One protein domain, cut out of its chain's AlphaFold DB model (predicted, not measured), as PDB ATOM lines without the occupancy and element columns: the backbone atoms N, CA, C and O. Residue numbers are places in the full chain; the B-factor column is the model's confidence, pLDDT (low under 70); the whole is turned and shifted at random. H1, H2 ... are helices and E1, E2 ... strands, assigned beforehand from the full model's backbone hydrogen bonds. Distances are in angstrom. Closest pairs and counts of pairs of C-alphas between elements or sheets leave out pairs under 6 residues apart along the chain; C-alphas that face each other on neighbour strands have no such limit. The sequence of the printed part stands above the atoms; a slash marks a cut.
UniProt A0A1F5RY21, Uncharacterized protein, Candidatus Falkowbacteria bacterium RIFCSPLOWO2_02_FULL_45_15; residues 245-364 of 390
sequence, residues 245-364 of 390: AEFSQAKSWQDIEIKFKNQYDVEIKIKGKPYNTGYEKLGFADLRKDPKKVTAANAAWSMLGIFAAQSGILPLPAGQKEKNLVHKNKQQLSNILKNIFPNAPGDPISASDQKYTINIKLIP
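What this domain is: This is residues 245 to 364 of the 390 residues of an uncharacterized protein of Candidatus Falkowbacteria bacterium RIFCSPLOWO2_02_FULL_45_15 (UniProt A0A1F5RY21). Two small sheets meet at a corner where E6 runs on into E7, with H2 tucked inside that corner and the long H3 lying under the second sheet, crossing H2. The larger sheet has the short H1 at its side, and a long link, residues 279 to 298, loops away from the body to Lys 292. The printed part has 120 residues with three named helices and seven named strands, in the order H1 E1 E2 E3 H2 E4 H3 E5 E6 E7, class mixed. The larger sheet, E3 E2 E1 E7, is mixed and the smaller, E4 E6 E5, is antiparallel. The whole is compact, with a radius of gyration of the C-alphas of 14.2 A and spans of 40 by 37 by 23 A.

Where its parts are: The larger sheet holds E1, residues 256 to 260, E2, residues 265 to 270, 16.3 A, E3, residues 273 to 278, 16.5 A, and E7, residues 361 to 363, whose last C-alpha is at (-17.596, 26.064, -10.018). The smaller holds E4, residues 313 to 315, E5, residues 349 to 351, and E6, residues 355 to 358. H1 is residues 245 to 249, from C-alpha 245 at (-9.802, 12.262, -26.957), H2 residues 299 to 309, 15.3 A, and H3 residues 320 to 340, 30.3 A, from C-alpha 320 at (-34.637, 4.941, 2.014).

How they stand to each other: E1, E2 and E3 form a meander, each strand the antiparallel neighbour of the one before; N 259 and O 267 are 2.8 A apart, N 268 and O 275 2.8 A. E7 is parallel to E1, with N 258 and O 361 at 2.9 A. H1 only grazes this sheet, with residues 246 to 249. H2 stands up from it at 46 degrees, over E1 and E7; the closest C-alphas of H2 and E7, Ala 308 and Leu 362, are 4.9 A apart. E6 runs on into E7 at 92 degrees. In the smaller sheet, N 314 and O 356 are 2.9 A apart, and N 350 and O 357 in the hairpin E5 and E6 2.8 A. H2 and H3 are on the same face of it, two layers, helices on one face of a sheet. H3 runs along the strands, at 12 degrees to E6 on the local plane and at a height over the sheet of 10.0 A. E4, H3 and E5 form a split strand-helix-strand unit, two strands running the same way with E6 between them, its crossover right-handed. H2 and H3 touch about perpendicular, at 89 degrees, H3 with residues 329 to 333 alone; their closest C-alphas, Ala 300 and Leu 333, are 4.8 A apart. In H2 and H3 every O i to N i+4 pair is within hydrogen-bond range; in H1 0 of 1 is, and 1 of 2 O i to N i+3 pairs.

The domain as a whole: The two C-alphas farthest apart, of Lys 292 and Asp 353, are 41.8 A apart. The printed part has no cut. The link E3 to H2, 20 residues, is long. The mean pLDDT of the printed part is 89.2; residues 288 to 295 are under 70.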
ATOM      1  N   ALA A 245     -11.245  12.492 -26.983       72.44
ATOM      2  CA  ALA A 245      -9.802  12.262 -26.957       72.44
ATOM      3  C   ALA A 245      -8.978  13.422 -26.357       72.44
ATOM      4  O   ALA A 245      -7.902  13.177 -25.813       72.44
ATOM      5  N   GLU A 246      -9.458  14.669 -26.401       78.75
ATOM      6  CA  GLU A 246      -8.780  15.810 -25.767       78.75
ATOM      7  C   GLU A 246      -8.827  15.718 -24.230       78.75
ATOM      8  O   GLU A 246      -7.905  16.175 -23.547       78.75
ATOM      9  N   PHE A 247      -9.841  15.043 -23.679       87.31
ATOM     10  CA  PHE A 247     -10.011  14.846 -22.238       87.31
ATOM     11  C   PHE A 247      -9.176  13.702 -21.660       87.31
ATOM     12  O   PHE A 247      -8.942  13.656 -20.450       87.31
ATOM     13  N   SER A 248      -8.589  12.865 -22.517       86.94
ATOM     14  CA  SER A 248      -7.619  11.831 -22.135       86.94
ATOM     15  C   SER A 248      -6.347  12.390 -21.470       86.94
ATOM     16  O   SER A 248      -5.532  11.633 -20.950       86.94
ATOM     17  N   GLN A 249      -6.135  13.710 -21.465       89.25
ATOM     18  CA  GLN A 249      -4.986  14.344 -20.806       89.25
ATOM     19  C   GLN A 249      -5.109  14.410 -19.270       89.25
ATOM     20  O   GLN A 249      -4.090  14.613 -18.588       89.25
ATOM     21  N   ALA A 250      -6.321  14.253 -18.726       91.69
ATOM     22  CA  ALA A 250      -6.569  14.221 -17.288       91.69
ATOM     23  C   ALA A 250      -6.031  12.912 -16.692       91.69
ATOM     24  O   ALA A 250      -6.478  11.830 -17.066       91.69
ATOM     25  N   LYS A 251      -5.048  13.010 -15.785       93.94
ATOM     26  CA  LYS A 251      -4.450  11.840 -15.111       93.94
ATOM     27  C   LYS A 251      -4.968  11.657 -13.685       93.94
ATOM     28  O   LYS A 251      -4.737  10.614 -13.085       93.94
ATOM     29  N   SER A 252      -5.637  12.666 -13.138       96.00
ATOM     30  CA  SER A 252      -6.272  12.644 -11.822       96.00
ATOM     31  C   SER A 252      -7.619  13.367 -11.885       96.00
ATOM     32  O   SER A 252      -7.825  14.216 -12.755       96.00
ATOM     33  N   TRP A 253      -8.533  13.058 -10.962       96.38
ATOM     34  CA  TRP A 253      -9.803  13.788 -10.848       96.38
ATOM     35  C   TRP A 253      -9.589  15.247 -10.425       96.38
ATOM     36  O   TRP A 253     -10.334  16.130 -10.844       96.38
ATOM     37  N   GLN A 254      -8.520  15.503  -9.670       94.81
ATOM     38  CA  GLN A 254      -8.123  16.820  -9.188       94.81
ATOM     39  C   GLN A 254      -7.561  17.723 -10.300       94.81
ATOM     40  O   GLN A 254      -7.569  18.944 -10.150       94.81
ATOM     41  N   ASP A 255      -7.111  17.153 -11.426       94.44
ATOM     42  CA  ASP A 255      -6.638  17.907 -12.600       94.44
ATOM     43  C   ASP A 255      -7.784  18.598 -13.365       94.44
ATOM     44  O   ASP A 255      -7.521  19.390 -14.282       94.44
ATOM     45  N   ILE A 256      -9.033  18.243 -13.045       96.38
ATOM     46  CA  ILE A 256     -10.241  18.626 -13.772       96.38
ATOM     47  C   ILE A 256     -10.976  19.721 -12.993       96.38
ATOM     48  O   ILE A 256     -11.330  19.559 -11.823       96.38
ATOM     49  N   GLU A 257     -11.260  20.825 -13.675       96.88
ATOM     50  CA  GLU A 257     -12.159  21.881 -13.212       96.88
ATOM     51  C   GLU A 257     -13.337  21.990 -14.183       96.88
ATOM     52  O   GLU A 257     -13.130  22.099 -15.387       96.88
ATOM     53  N   ILE A 258     -14.569  21.965 -13.675       96.44
ATOM     54  CA  ILE A 258     -15.787  22.180 -14.466       96.44
ATOM     55  C   ILE A 258     -16.466  23.442 -13.948       96.44
ATOM     56  O   ILE A 258     -16.907  23.495 -12.798       96.44
ATOM     57  N   LYS A 259     -16.560  24.456 -14.804       95.81
ATOM     58  CA  LYS A 259     -17.226  25.724 -14.527       95.81
ATOM     59  C   LYS A 259     -18.520  25.817 -15.315       95.81
ATOM     60  O   LYS A 259     -18.490  25.867 -16.543       95.81
ATOM     61  N   PHE A 260     -19.644  25.888 -14.616       93.38
ATOM     62  CA  PHE A 260     -20.944  26.114 -15.239       93.38
ATOM     63  C   PHE A 260     -21.039  27.557 -15.734       93.38
ATOM     64  O   PHE A 260     -20.817  28.503 -14.981       93.38
ATOM     65  N   LYS A 261     -21.327  27.727 -17.028       89.06
ATOM     66  CA  LYS A 261     -21.580  29.046 -17.627       89.06
ATOM     67  C   LYS A 261     -23.054  29.410 -17.542       89.06
ATOM     68  O   LYS A 261     -23.381  30.566 -17.304       89.06
ATOM     69  N   ASN A 262     -23.902  28.412 -17.760       86.31
ATOM     70  CA  ASN A 262     -25.350  28.458 -17.636       86.31
ATOM     71  C   ASN A 262     -25.854  27.023 -17.353       86.31
ATOM     72  O   ASN A 262     -25.055  26.103 -17.152       86.31
ATOM     73  N   GLN A 263     -27.169  26.807 -17.382       84.31
ATOM     74  CA  GLN A 263     -27.762  25.486 -17.134       84.31
ATOM     75  C   GLN A 263     -27.436  24.383 -18.164       84.31
ATOM     76  O   GLN A 263     -27.709  23.209 -17.895       84.31
ATOM     77  N   TYR A 264     -26.861  24.714 -19.323       86.00
ATOM     78  CA  TYR A 264     -26.550  23.779 -20.414       86.00
ATOM     79  C   TYR A 264     -25.062  23.697 -20.762       86.00
ATOM     80  O   TYR A 264     -24.588  22.627 -21.153       86.00
ATOM     81  N   ASP A 265     -24.332  24.794 -20.592       89.62
ATOM     82  CA  ASP A 265     -22.958  24.955 -21.048       89.62
ATOM     83  C   ASP A 265     -21.971  25.025 -19.884       89.62
ATOM     84  O   ASP A 265     -22.208  25.653 -18.846       89.62
ATOM     85  N   VAL A 266     -20.804  24.425 -20.101       93.81
ATOM     86  CA  VAL A 266     -19.683  24.406 -19.163       93.81
ATOM     87  C   VAL A 266     -18.368  24.751 -19.862       93.81
ATOM     88  O   VAL A 266     -18.150  24.474 -21.041       93.81
ATOM     89  N   GLU A 267     -17.455  25.343 -19.104       94.38
ATOM     90  CA  GLU A 267     -16.027  25.369 -19.412       94.38
ATOM     91  C   GLU A 267     -15.339  24.283 -18.586       94.38
ATOM     92  O   GLU A 267     -15.394  24.305 -17.358       94.38
ATOM     93  N   ILE A 268     -14.686  23.336 -19.249       94.94
ATOM     94  CA  ILE A 268     -13.868  22.313 -18.601       94.94
ATOM     95  C   ILE A 268     -12.409  22.729 -18.734       94.94
ATOM     96  O   ILE A 268     -11.933  22.931 -19.847       94.94
ATOM     97  N   LYS A 269     -11.676  22.827 -17.627       94.62
ATOM     98  CA  LYS A 269     -10.220  22.971 -17.647       94.62
ATOM     99  C   LYS A 269      -9.556  21.673 -17.246       94.62
ATOM    100  O   LYS A 269      -9.863  21.106 -16.203       94.62
ATOM    101  N   ILE A 270      -8.587  21.256 -18.051       93.25
ATOM    102  CA  ILE A 270      -7.701  20.137 -17.732       93.25
ATOM    103  C   ILE A 270      -6.284  20.682 -17.729       93.25
ATOM    104  O   ILE A 270      -5.803  21.154 -18.762       93.25
ATOM    105  N   LYS A 271      -5.625  20.665 -16.566       86.00
ATOM    106  CA  LYS A 271      -4.268  21.232 -16.399       86.00
ATOM    107  C   LYS A 271      -4.151  22.666 -16.940       86.00
ATOM    108  O   LYS A 271      -3.183  23.020 -17.609       86.00
ATOM    109  N   GLY A 272      -5.182  23.476 -16.699       84.62
ATOM    110  CA  GLY A 272      -5.242  24.882 -17.107       84.62
ATOM    111  C   GLY A 272      -5.663  25.145 -18.558       84.62
ATOM    112  O   GLY A 272      -5.876  26.304 -18.898       84.62
ATOM    113  N   LYS A 273      -5.837  24.120 -19.405       89.56
ATOM    114  CA  LYS A 273      -6.352  24.299 -20.774       89.56
ATOM    115  C   LYS A 273      -7.884  24.305 -20.776       89.56
ATOM    116  O   LYS A 273      -8.444  23.288 -20.365       89.56
ATOM    117  N   PRO A 274      -8.550  25.398 -21.199       91.50
ATOM    118  CA  PRO A 274     -10.007  25.492 -21.213       91.50
ATOM    119  C   PRO A 274     -10.618  24.860 -22.470       91.50
ATOM    120  O   PRO A 274     -10.090  24.998 -23.571       91.50
ATOM    121  N   TYR A 275     -11.772  24.223 -22.288       90.88
ATOM    122  CA  TYR A 275     -12.571  23.576 -23.323       90.88
ATOM    123  C   TYR A 275     -14.048  23.933 -23.114       90.88
ATOM    124  O   TYR A 275     -14.614  23.659 -22.056       90.88
ATOM    125  N   ASN A 276     -14.685  24.541 -24.116       89.75
ATOM    126  CA  ASN A 276     -16.095  24.930 -24.055       89.75
ATOM    127  C   ASN A 276     -16.985  23.805 -24.574       89.75
ATOM    128  O   ASN A 276     -16.853  23.386 -25.720       89.75
ATOM    129  N   THR A 277     -17.913  23.325 -23.758       90.19
ATOM    130  CA  THR A 277     -18.809  22.234 -24.150       90.19
ATOM    131  C   THR A 277     -20.158  22.361 -23.450       90.19
ATOM    132  O   THR A 277     -20.370  23.274 -22.657       90.19
ATOM    133  N   GLY A 278     -21.072  21.446 -23.747       89.25
ATOM    134  CA  GLY A 278     -22.402  21.412 -23.156       89.25
ATOM    135  C   GLY A 278     -22.825  19.997 -22.802       89.25
ATOM    136  O   GLY A 278     -22.200  19.013 -23.213       89.25
ATOM    137  N   TYR A 279     -23.904  19.900 -22.032       88.56
ATOM    138  CA  TYR A 279     -24.405  18.634 -21.499       88.56
ATOM    139  C   TYR A 279     -24.649  17.578 -22.595       88.56
ATOM    140  O   TYR A 279     -24.349  16.403 -22.389       88.56
ATOM    141  N   GLU A 280     -25.124  17.977 -23.781       86.75
ATOM    142  CA  GLU A 280     -25.388  17.053 -24.893       86.75
ATOM    143  C   GLU A 280     -24.110  16.366 -25.383       86.75
ATOM    144  O   GLU A 280     -24.041  15.137 -25.429       86.75
ATOM    145  N   LYS A 281     -23.064  17.152 -25.675       85.50
ATOM    146  CA  LYS A 281     -21.768  16.644 -26.159       85.50
ATOM    147  C   LYS A 281     -21.054  15.780 -25.121       85.50
ATOM    148  O   LYS A 281     -20.285  14.895 -25.481       85.50
ATOM    149  N   LEU A 282     -21.318  16.030 -23.843       88.94
ATOM    150  CA  LEU A 282     -20.790  15.252 -22.726       88.94
ATOM    151  C   LEU A 282     -21.579  13.956 -22.456       88.94
ATOM    152  O   LEU A 282     -21.232  13.213 -21.542       88.94
ATOM    153  N   GLY A 283     -22.630  13.657 -23.228       88.44
ATOM    154  CA  GLY A 283     -23.425  12.438 -23.060       88.44
ATOM    155  C   GLY A 283     -24.463  12.516 -21.938       88.44
ATOM    156  O   GLY A 283     -24.950  11.488 -21.467       88.44
ATOM    157  N   PHE A 284     -24.829  13.726 -21.509       90.25
ATOM    158  CA  PHE A 284     -25.880  13.952 -20.519       90.25
ATOM    159  C   PHE A 284     -27.269  14.208 -21.128       90.25
ATOM    160  O   PHE A 284     -28.209  14.501 -20.391       90.25
ATOM    161  N   ALA A 285     -27.440  14.105 -22.446       86.25
ATOM    162  CA  ALA A 285     -28.752  14.223 -23.083       86.25
ATOM    163  C   ALA A 285     -29.678  13.046 -22.709       86.25
ATOM    164  O   ALA A 285     -29.270  11.882 -22.732       86.25
ATOM    165  N   ASP A 286     -30.941  13.329 -22.377       79.62
ATOM    166  CA  ASP A 286     -31.973  12.303 -22.198       79.62
ATOM    167  C   ASP A 286     -32.532  11.856 -23.558       79.62
ATOM    168  O   ASP A 286     -33.490  12.425 -24.080       79.62
ATOM    169  N   LEU A 287     -31.936  10.804 -24.126       70.31
ATOM    170  CA  LEU A 287     -32.303  10.246 -25.437       70.31
ATOM    171  C   LEU A 287     -33.692   9.580 -25.472       70.31
ATOM    172  O   LEU A 287     -34.134   9.138 -26.531       70.31
ATOM    173  N   ARG A 288     -34.385   9.460 -24.329       67.50
ATOM    174  CA  ARG A 288     -35.736   8.875 -24.259       67.50
ATOM    175  C   ARG A 288     -36.830   9.880 -24.606       67.50
ATOM    176  O   ARG A 288     -37.966   9.475 -24.844       67.50
ATOM    177  N   LYS A 289     -36.513  11.176 -24.598       54.78
ATOM    178  CA  LYS A 289     -37.442  12.249 -24.953       54.78
ATOM    179  C   LYS A 289     -37.218  12.608 -26.419       54.78
ATOM    180  O   LYS A 289     -36.087  12.831 -26.822       54.78
ATOM    181  N   ASP A 290     -38.313  12.581 -27.176       52.72
ATOM    182  CA  ASP A 290     -38.455  12.896 -28.605       52.72
ATOM    183  C   ASP A 290     -37.234  13.607 -29.238       52.72
ATOM    184  O   ASP A 290     -36.965  14.753 -28.873       52.72
ATOM    185  N   PRO A 291     -36.530  12.993 -30.212       51.88
ATOM    186  CA  PRO A 291     -35.316  13.549 -30.824       51.88
ATOM    187  C   PRO A 291     -35.522  14.902 -31.530       51.88
ATOM    188  O   PRO A 291     -34.550  15.529 -31.947       51.88
ATOM    189  N   LYS A 292     -36.773  15.362 -31.687       49.62
ATOM    190  CA  LYS A 292     -37.127  16.669 -32.264       49.62
ATOM    191  C   LYS A 292     -37.316  17.785 -31.232       49.62
ATOM    192  O   LYS A 292     -37.456  18.943 -31.621       49.62
ATOM    193  N   LYS A 293     -37.344  17.473 -29.933       51.97
ATOM    194  CA  LYS A 293     -37.374  18.462 -28.848       51.97
ATOM    195  C   LYS A 293     -35.993  18.497 -28.219       51.97
ATOM    196  O   LYS A 293     -35.455  17.435 -27.936       51.97
ATOM    197  N   VAL A 294     -35.451  19.703 -28.011       53.06
ATOM    198  CA  VAL A 294     -34.179  19.957 -27.306       53.06
ATOM    199  C   VAL A 294     -34.042  18.942 -26.176       53.06
ATOM    200  O   VAL A 294     -34.855  18.938 -25.245       53.06
ATOM    201  N   THR A 295     -33.122  17.992 -26.343       60.28
ATOM    202  CA  THR A 295     -33.054  16.791 -25.515       60.28
ATOM    203  C   THR A 295     -32.747  17.227 -24.102       60.28
ATOM    204  O   THR A 295     -31.620  17.605 -23.836       60.28
ATOM    205  N   ALA A 296     -33.732  17.259 -23.203       72.19
ATOM    206  CA  ALA A 296     -33.520  17.749 -21.844       72.19
ATOM    207  C   ALA A 296     -32.320  17.041 -21.190       72.19
ATOM    208  O   ALA A 296     -32.096  15.848 -21.414       72.19
ATOM    209  N   ALA A 297     -31.556  17.763 -20.374       81.38
ATOM    210  CA  ALA A 297     -30.474  17.151 -19.622       81.38
ATOM    211  C   ALA A 297     -31.021  16.049 -18.694       81.38
ATOM    212  O   ALA A 297     -32.097  16.179 -18.102       81.38
ATOM    213  N   ASN A 298     -30.292  14.942 -18.590       86.38
ATOM    214  CA  ASN A 298     -30.675  13.815 -17.754       86.38
ATOM    215  C   ASN A 298     -30.434  14.115 -16.260       86.38
ATOM    216  O   ASN A 298     -29.794  15.097 -15.883       86.38
ATOM    217  N   ALA A 299     -30.919  13.233 -15.383       87.94
ATOM    218  CA  ALA A 299     -30.803  13.419 -13.934       87.94
ATOM    219  C   ALA A 299     -29.347  13.485 -13.421       87.94
ATOM    220  O   ALA A 299     -29.095  14.091 -12.379       87.94
ATOM    221  N   ALA A 300     -28.385  12.889 -14.136       92.19
ATOM    222  CA  ALA A 300     -26.973  12.946 -13.766       92.19
ATOM    223  C   ALA A 300     -26.378  14.348 -13.993       92.19
ATOM    224  O   ALA A 300     -25.574  14.794 -13.178       92.19
ATOM    225  N   TRP A 301     -26.821  15.075 -15.027       94.19
ATOM    226  CA  TRP A 301     -26.437  16.478 -15.226       94.19
ATOM    227  C   TRP A 301     -26.909  17.362 -14.081       94.19
ATOM    228  O   TRP A 301     -26.121  18.094 -13.486       94.19
ATOM    229  N   SER A 302     -28.190  17.242 -13.721       91.69
ATOM    230  CA  SER A 302     -28.753  17.985 -12.593       91.69
ATOM    231  C   SER A 302     -27.997  17.678 -11.302       91.69
ATOM    232  O   SER A 302     -27.717  18.580 -10.519       91.69
ATOM    233  N   MET A 303     -27.600  16.418 -11.098       94.38
ATOM    234  CA  MET A 303     -26.795  16.026  -9.946       94.38
ATOM    235  C   MET A 303     -25.408  16.680  -9.939       94.38
ATOM    236  O   MET A 303     -24.961  17.118  -8.882       94.38
ATOM    237  N   LEU A 304     -24.742  16.791 -11.094       96.00
ATOM    238  CA  LEU A 304     -23.460  17.494 -11.211       96.00
ATOM    239  C   LEU A 304     -23.603  18.984 -10.859       96.00
ATOM    240  O   LEU A 304     -22.768  19.520 -10.131       96.00
ATOM    241  N   GLY A 305     -24.687  19.626 -11.303       93.62
ATOM    242  CA  GLY A 305     -25.021  21.002 -10.924       93.62
ATOM    243  C   GLY A 305     -25.269  21.165  -9.419       93.62
ATOM    244  O   GLY A 305     -24.775  22.115  -8.816       93.62
ATOM    245  N   ILE A 306     -25.954  20.209  -8.779       93.50
ATOM    246  CA  ILE A 306     -26.150  20.211  -7.318       93.50
ATOM    247  C   ILE A 306     -24.809  20.079  -6.591       93.50
ATOM    248  O   ILE A 306     -24.561  20.832  -5.650       93.50
ATOM    249  N   PHE A 307     -23.925  19.176  -7.032       95.69
ATOM    250  CA  PHE A 307     -22.574  19.097  -6.475       95.69
ATOM    251  C   PHE A 307     -21.846  20.440  -6.606       95.69
ATOM    252  O   PHE A 307     -21.224  20.873  -5.645       95.69
ATOM    253  N   ALA A 308     -21.955  21.129  -7.746       95.44
ATOM    254  CA  ALA A 308     -21.328  22.438  -7.928       95.44
ATOM    255  C   ALA A 308     -21.888  23.490  -6.956       95.44
ATOM    256  O   ALA A 308     -21.122  24.199  -6.306       95.44
ATOM    257  N   ALA A 309     -23.213  23.541  -6.798       92.31
ATOM    258  CA  ALA A 309     -23.881  24.454  -5.872       92.31
ATOM    259  C   ALA A 309     -23.545  24.166  -4.397       92.31
ATOM    260  O   ALA A 309     -23.517  25.079  -3.577       92.31
ATOM    261  N   GLN A 310     -23.267  22.906  -4.054       93.06
ATOM    262  CA  GLN A 310     -22.951  22.467  -2.693       93.06
ATOM    263  C   GLN A 310     -21.448  22.244  -2.467       93.06
ATOM    264  O   GLN A 310     -21.051  21.431  -1.632       93.06
ATOM    265  N   SER A 311     -20.589  22.966  -3.198       92.19
ATOM    266  CA  SER A 311     -19.124  22.923  -3.019       92.19
ATOM    267  C   SER A 311     -18.534  21.504  -3.071       92.19
ATOM    268  O   SER A 311     -17.622  21.153  -2.327       92.19
ATOM    269  N   GLY A 312     -19.087  20.662  -3.940       92.62
ATOM    270  CA  GLY A 312     -18.654  19.289  -4.171       92.62
ATOM    271  C   GLY A 312     -19.153  18.261  -3.153       92.62
ATOM    272  O   GLY A 312     -18.756  17.098  -3.239       92.62
ATOM    273  N   ILE A 313     -20.035  18.633  -2.222       94.31
ATOM    274  CA  ILE A 313     -20.544  17.741  -1.173       94.31
ATOM    275  C   ILE A 313     -22.058  17.597  -1.293       94.31
ATOM    276  O   ILE A 313     -22.767  18.589  -1.295       94.31
ATOM    277  N   LEU A 314     -22.560  16.361  -1.310       94.12
ATOM    278  CA  LEU A 314     -23.994  16.071  -1.337       94.12
ATOM    279  C   LEU A 314     -24.399  15.224  -0.119       94.12
ATOM    280  O   LEU A 314     -24.045  14.041  -0.065       94.12
ATOM    281  N   PRO A 315     -25.144  15.783   0.852       92.12
ATOM    282  CA  PRO A 315     -25.685  15.024   1.976       92.12
ATOM    283  C   PRO A 315     -26.664  13.937   1.516       92.12
ATOM    284  O   PRO A 315     -27.466  14.149   0.604       92.12
ATOM    285  N   LEU A 316     -26.624  12.772   2.163       91.06
ATOM    286  CA  LEU A 316     -27.595  11.710   1.920       91.06
ATOM    287  C   LEU A 316     -28.930  12.042   2.608       91.06
ATOM    288  O   LEU A 316     -28.937  12.413   3.783       91.06
ATOM    289  N   PRO A 317     -30.072  11.874   1.920       89.81
ATOM    290  CA  PRO A 317     -31.382  12.051   2.538       89.81
ATOM    291  C   PRO A 317     -31.630  10.969   3.597       89.81
ATOM    292  O   PRO A 317     -31.057   9.886   3.521       89.81
ATOM    293  N   ALA A 318     -32.502  11.222   4.576       87.94
ATOM    294  CA  ALA A 318     -32.811  10.242   5.623       87.94
ATOM    295  C   ALA A 318     -33.647   9.054   5.104       87.94
ATOM    296  O   ALA A 318     -33.438   7.917   5.533       87.94
ATOM    297  N   GLY A 319     -34.564   9.306   4.165       91.50
ATOM    298  CA  GLY A 319     -35.497   8.309   3.641       91.50
ATOM    299  C   GLY A 319     -34.860   7.311   2.668       91.50
ATOM    300  O   GLY A 319     -34.044   7.661   1.813       91.50
ATOM    301  N   GLN A 320     -35.236   6.034   2.792       90.31
ATOM    302  CA  GLN A 320     -34.637   4.941   2.014       90.31
ATOM    303  C   GLN A 320     -34.921   5.055   0.508       90.31
ATOM    304  O   GLN A 320     -34.066   4.727  -0.315       90.31
ATOM    305  N   LYS A 321     -36.113   5.536   0.129       91.75
ATOM    306  CA  LYS A 321     -36.494   5.701  -1.283       91.75
ATOM    307  C   LYS A 321     -35.645   6.781  -1.952       91.75
ATOM    308  O   LYS A 321     -35.119   6.567  -3.043       91.75
ATOM    309  N   GLU A 322     -35.467   7.908  -1.274       88.56
ATOM    310  CA  GLU A 322     -34.655   9.028  -1.728       88.56
ATOM    311  C   GLU A 322     -33.177   8.632  -1.786       88.56
ATOM    312  O   GLU A 322     -32.515   8.911  -2.786       88.56
ATOM    313  N   LYS A 323     -32.666   7.900  -0.781       89.81
ATOM    314  CA  LYS A 323     -31.294   7.360  -0.794       89.81
ATOM    315  C   LYS A 323     -31.037   6.501  -2.028       89.81
ATOM    316  O   LYS A 323     -30.024   6.691  -2.699       89.81
ATOM    317  N   ASN A 324     -31.964   5.601  -2.362       90.75
ATOM    318  CA  ASN A 324     -31.845   4.738  -3.537       90.75
ATOM    319  C   ASN A 324     -31.819   5.545  -4.845       90.75
ATOM    320  O   ASN A 324     -31.033   5.243  -5.744       90.75
ATOM    321  N   LEU A 325     -32.641   6.595  -4.948       89.62
ATOM    322  CA  LEU A 325     -32.652   7.484  -6.111       89.62
ATOM    323  C   LEU A 325     -31.328   8.250  -6.253       89.62
ATOM    324  O   LEU A 325     -30.743   8.266  -7.337       89.62
ATOM    325  N   VAL A 326     -30.827   8.834  -5.160       91.38
ATOM    326  CA  VAL A 326     -29.534   9.535  -5.140       91.38
ATOM    327  C   VAL A 326     -28.405   8.570  -5.506       91.38
ATOM    328  O   VAL A 326     -27.552   8.914  -6.318       91.38
ATOM    329  N   HIS A 327     -28.418   7.342  -4.984       93.50
ATOM    330  CA  HIS A 327     -27.417   6.328  -5.317       93.50
ATOM    331  C   HIS A 327     -27.417   5.975  -6.814       93.50
ATOM    332  O   HIS A 327     -26.359   5.956  -7.446       93.50
ATOM    333  N   LYS A 328     -28.599   5.778  -7.411       93.12
ATOM    334  CA  LYS A 328     -28.741   5.515  -8.850       93.12
ATOM    335  C   LYS A 328     -28.201   6.670  -9.696       93.12
ATOM    336  O   LYS A 328     -27.425   6.440 -10.622       93.12
ATOM    337  N   ASN A 329     -28.569   7.906  -9.361       91.06
ATOM    338  CA  ASN A 329     -28.092   9.089 -10.080       91.06
ATOM    339  C   ASN A 329     -26.572   9.263  -9.914       91.06
ATOM    340  O   ASN A 329     -25.886   9.565 -10.889       91.06
ATOM    341  N   LYS A 330     -26.022   8.978  -8.721       94.81
ATOM    342  CA  LYS A 330     -24.573   8.986  -8.456       94.81
ATOM    343  C   LYS A 330     -23.847   7.985  -9.341       94.81
ATOM    344  O   LYS A 330     -22.793   8.302  -9.887       94.81
ATOM    345  N   GLN A 331     -24.388   6.774  -9.476       95.50
ATOM    346  CA  GLN A 331     -23.792   5.730 -10.306       95.50
ATOM    347  C   GLN A 331     -23.784   6.139 -11.783       95.50
ATOM    348  O   GLN A 331     -22.762   6.003 -12.451       95.50
ATOM    349  N   GLN A 332     -24.891   6.701 -12.275       94.06
ATOM    350  CA  GLN A 332     -24.968   7.228 -13.638       94.06
ATOM    351  C   GLN A 332     -23.962   8.361 -13.869       94.06
ATOM    352  O   GLN A 332     -23.227   8.321 -14.852       94.06
ATOM    353  N   LEU A 333     -23.880   9.324 -12.946       96.19
ATOM    354  CA  LEU A 333     -22.923  10.425 -13.026       96.19
ATOM    355  C   LEU A 333     -21.472   9.923 -13.020       96.19
ATOM    356  O   LEU A 333     -20.685  10.332 -13.868       96.19
ATOM    357  N   SER A 334     -21.131   8.998 -12.118       96.75
ATOM    358  CA  SER A 334     -19.795   8.388 -12.048       96.75
ATOM    359  C   SER A 334     -19.414   7.705 -13.365       96.75
ATOM    360  O   SER A 334     -18.315   7.918 -13.871       96.75
ATOM    361  N   ASN A 335     -20.334   6.946 -13.966       95.62
ATOM    362  CA  ASN A 335     -20.089   6.269 -15.239       95.62
ATOM    363  C   ASN A 335     -19.876   7.257 -16.392       95.62
ATOM    364  O   ASN A 335     -18.945   7.085 -17.174       95.62
ATOM    365  N   ILE A 336     -20.700   8.305 -16.484       94.25
ATOM    366  CA  ILE A 336     -20.548   9.327 -17.528       94.25
ATOM    367  C   ILE A 336     -19.203  10.047 -17.374       94.25
ATOM    368  O   ILE A 336     -18.457  10.157 -18.341       94.25
ATOM    369  N   LEU A 337     -18.840  10.465 -16.158       95.75
ATOM    370  CA  LEU A 337     -17.558  11.128 -15.899       95.75
ATOM    371  C   LEU A 337     -16.358  10.229 -16.231       95.75
ATOM    372  O   LEU A 337     -15.408  10.702 -16.844       95.75
ATOM    373  N   LYS A 338     -16.408   8.933 -15.903       95.19
ATOM    374  CA  LYS A 338     -15.367   7.964 -16.298       95.19
ATOM    375  C   LYS A 338     -15.240   7.818 -17.812       95.19
ATOM    376  O   LYS A 338     -14.132   7.696 -18.314       95.19
ATOM    377  N   ASN A 339     -16.352   7.878 -18.541       92.44
ATOM    378  CA  ASN A 339     -16.328   7.827 -20.001       92.44
ATOM    379  C   ASN A 339     -15.738   9.105 -20.616       92.44
ATOM    380  O   ASN A 339     -15.034   9.030 -21.619       92.44
ATOM    381  N   ILE A 340     -16.015  10.268 -20.020       93.38
ATOM    382  CA  ILE A 340     -15.464  11.560 -20.455       93.38
ATOM    383  C   ILE A 340     -13.956  11.632 -20.153       93.38
ATOM    384  O   ILE A 340     -13.194  12.127 -20.977       93.38
ATOM    385  N   PHE A 341     -13.522  11.124 -18.994       94.62
ATOM    386  CA  PHE A 341     -12.142  11.204 -18.500       94.62
ATOM    387  C   PHE A 341     -11.543   9.803 -18.269       94.62
ATOM    388  O   PHE A 341     -11.293   9.417 -17.125       94.62
ATOM    389  N   PRO A 342     -11.276   9.027 -19.335       92.75
ATOM    390  CA  PRO A 342     -10.930   7.605 -19.221       92.75
ATOM    391  C   PRO A 342      -9.605   7.328 -18.496       92.75
ATOM    392  O   PRO A 342      -9.402   6.228 -17.986       92.75
ATOM    393  N   ASN A 343      -8.703   8.312 -18.433       94.94
ATOM    394  CA  ASN A 343      -7.369   8.163 -17.847       94.94
ATOM    395  C   ASN A 343      -7.279   8.608 -16.376       94.94
ATOM    396  O   ASN A 343      -6.209   8.486 -15.776       94.94
ATOM    397  N   ALA A 344      -8.369   9.111 -15.785       95.25
ATOM    398  CA  ALA A 344      -8.422   9.441 -14.364       95.25
ATOM    399  C   ALA A 344      -8.769   8.176 -13.545       95.25
ATOM    400  O   ALA A 344      -9.844   7.599 -13.727       95.25
ATOM    401  N   PRO A 345      -7.886   7.703 -12.645       94.62
ATOM    402  CA  PRO A 345      -8.089   6.442 -11.941       94.62
ATOM    403  C   PRO A 345      -9.158   6.549 -10.843       94.62
ATOM    404  O   PRO A 345      -9.291   7.568 -10.168       94.62
ATOM    405  N   GLY A 346      -9.882   5.451 -10.604       95.19
ATOM    406  CA  GLY A 346     -10.835   5.329  -9.494       95.19
ATOM    407  C   GLY A 346     -12.219   5.933  -9.762       95.19
ATOM    408  O   GLY A 346     -12.618   6.156 -10.903       95.19
ATOM    409  N   ASP A 347     -12.998   6.137  -8.697       96.25
ATOM    410  CA  ASP A 347     -14.325   6.760  -8.776       96.25
ATOM    411  C   ASP A 347     -14.216   8.281  -8.557       96.25
ATOM    412  O   ASP A 347     -13.632   8.697  -7.552       96.25
ATOM    413  N   PRO A 348     -14.791   9.121  -9.443       96.81
ATOM    414  CA  PRO A 348     -14.828  10.566  -9.232       96.81
ATOM    415  C   PRO A 348     -15.636  10.966  -7.998       96.81
ATOM    416  O   PRO A 348     -15.488  12.089  -7.527       96.81
ATOM    417  N   ILE A 349     -16.515  10.092  -7.494       97.12
ATOM    418  CA  ILE A 349     -17.399  10.384  -6.368       97.12
ATOM    419  C   ILE A 349     -17.175   9.355  -5.261       97.12
ATOM    420  O   ILE A 349     -17.551   8.183  -5.380       97.12
ATOM    421  N   SER A 350     -16.625   9.829  -4.149       94.88
ATOM    422  CA  SER A 350     -16.417   9.063  -2.926       94.88
ATOM    423  C   SER A 350     -17.698   9.019  -2.089       94.88
ATOM    424  O   SER A 350     -18.439  10.001  -1.997       94.88
ATOM    425  N   ALA A 351     -17.963   7.865  -1.477       92.50
ATOM    426  CA  ALA A 351     -19.117   7.635  -0.615       92.50
ATOM    427  C   ALA A 351     -18.689   7.528   0.851       92.50
ATOM    428  O   ALA A 351     -17.676   6.908   1.160       92.50
ATOM    429  N   SER A 352     -19.492   8.110   1.735       91.62
ATOM    430  CA  SER A 352     -19.443   7.916   3.186       91.62
ATOM    431  C   SER A 352     -20.861   7.666   3.701       91.62
ATOM    432  O   SER A 352     -21.825   7.925   2.975       91.62
ATOM    433  N   ASP A 353     -21.001   7.237   4.953       84.88
ATOM    434  CA  ASP A 353     -22.297   6.867   5.547       84.88
ATOM    435  C   ASP A 353     -23.351   7.984   5.503       84.88
ATOM    436  O   ASP A 353     -24.554   7.717   5.529       84.88
ATOM    437  N   GLN A 354     -22.914   9.244   5.420       91.69
ATOM    438  CA  GLN A 354     -23.788  10.416   5.511       91.69
ATOM    439  C   GLN A 354     -23.772  11.316   4.271       91.69
ATOM    440  O   GLN A 354     -24.644  12.172   4.132       91.69
ATOM    441  N   LYS A 355     -22.796  11.170   3.368       95.00
ATOM    442  CA  LYS A 355     -22.631  12.082   2.224       95.00
ATOM    443  C   LYS A 355     -21.826  11.478   1.079       95.00
ATOM    444  O   LYS A 355     -20.973  10.612   1.287       95.00
ATOM    445  N   TYR A 356     -22.037  12.024  -0.113       97.06
ATOM    446  CA  TYR A 356     -21.151  11.869  -1.261       97.06
ATOM    447  C   TYR A 356     -20.246  13.093  -1.409       97.06
ATOM    448  O   TYR A 356     -20.659  14.214  -1.121       97.06
ATOM    449  N   THR A 357     -19.010  12.885  -1.862       97.19
ATOM    450  CA  THR A 357     -18.057  13.961  -2.182       97.19
ATOM    451  C   THR A 357     -17.480  13.726  -3.570       97.19
ATOM    452  O   THR A 357     -17.051  12.612  -3.863       97.19
ATOM    453  N   ILE A 358     -17.494  14.745  -4.428       97.12
ATOM    454  CA  ILE A 358     -16.883  14.680  -5.759       97.12
ATOM    455  C   ILE A 358     -15.432  15.170  -5.705       97.12
ATOM    456  O   ILE A 358     -15.130  16.189  -5.092       97.12
ATOM    457  N   ASN A 359     -14.532  14.450  -6.370       96.88
ATOM    458  CA  ASN A 359     -13.093  14.723  -6.411       96.88
ATOM    459  C   ASN A 359     -12.685  15.630  -7.588       96.88
ATOM    460  O   ASN A 359     -11.509  15.700  -7.932       96.88
ATOM    461  N   ILE A 360     -13.660  16.293  -8.213       96.62
ATOM    462  CA  ILE A 360     -13.496  17.233  -9.329       96.62
ATOM    463  C   ILE A 360     -13.758  18.636  -8.790       96.62
ATOM    464  O   ILE A 360     -14.706  18.838  -8.028       96.62
ATOM    465  N   LYS A 361     -12.967  19.625  -9.209       96.69
ATOM    466  CA  LYS A 361     -13.236  21.014  -8.843       96.69
ATOM    467  C   LYS A 361     -14.446  21.520  -9.626       96.69
ATOM    468  O   LYS A 361     -14.394  21.638 -10.847       96.69
ATOM    469  N   LEU A 362     -15.532  21.835  -8.930       96.44
ATOM    470  CA  LEU A 362     -16.741  22.375  -9.544       96.44
ATOM    471  C   LEU A 362     -16.907  23.848  -9.190       96.44
ATOM    472  O   LEU A 362     -16.762  24.231  -8.031       96.44
ATOM    473  N   ILE A 363     -17.233  24.659 -10.190       94.88
ATOM    474  CA  ILE A 363     -17.596  26.064 -10.018       94.88
ATOM    475  C   ILE A 363     -19.056  26.196 -10.463       94.88
ATOM    476  O   ILE A 363     -19.343  25.880 -11.624       94.88
ATOM    477  N   PRO A 364     -19.976  26.597  -9.563       93.62
ATOM    478  CA  PRO A 364     -21.398  26.679  -9.875       93.62
ATOM    479  C   PRO A 364     -21.683  27.725 -10.952       93.62
ATOM    480  O   PRO A 364     -20.828  28.542 -11.300       93.62
TER     481      PRO A 364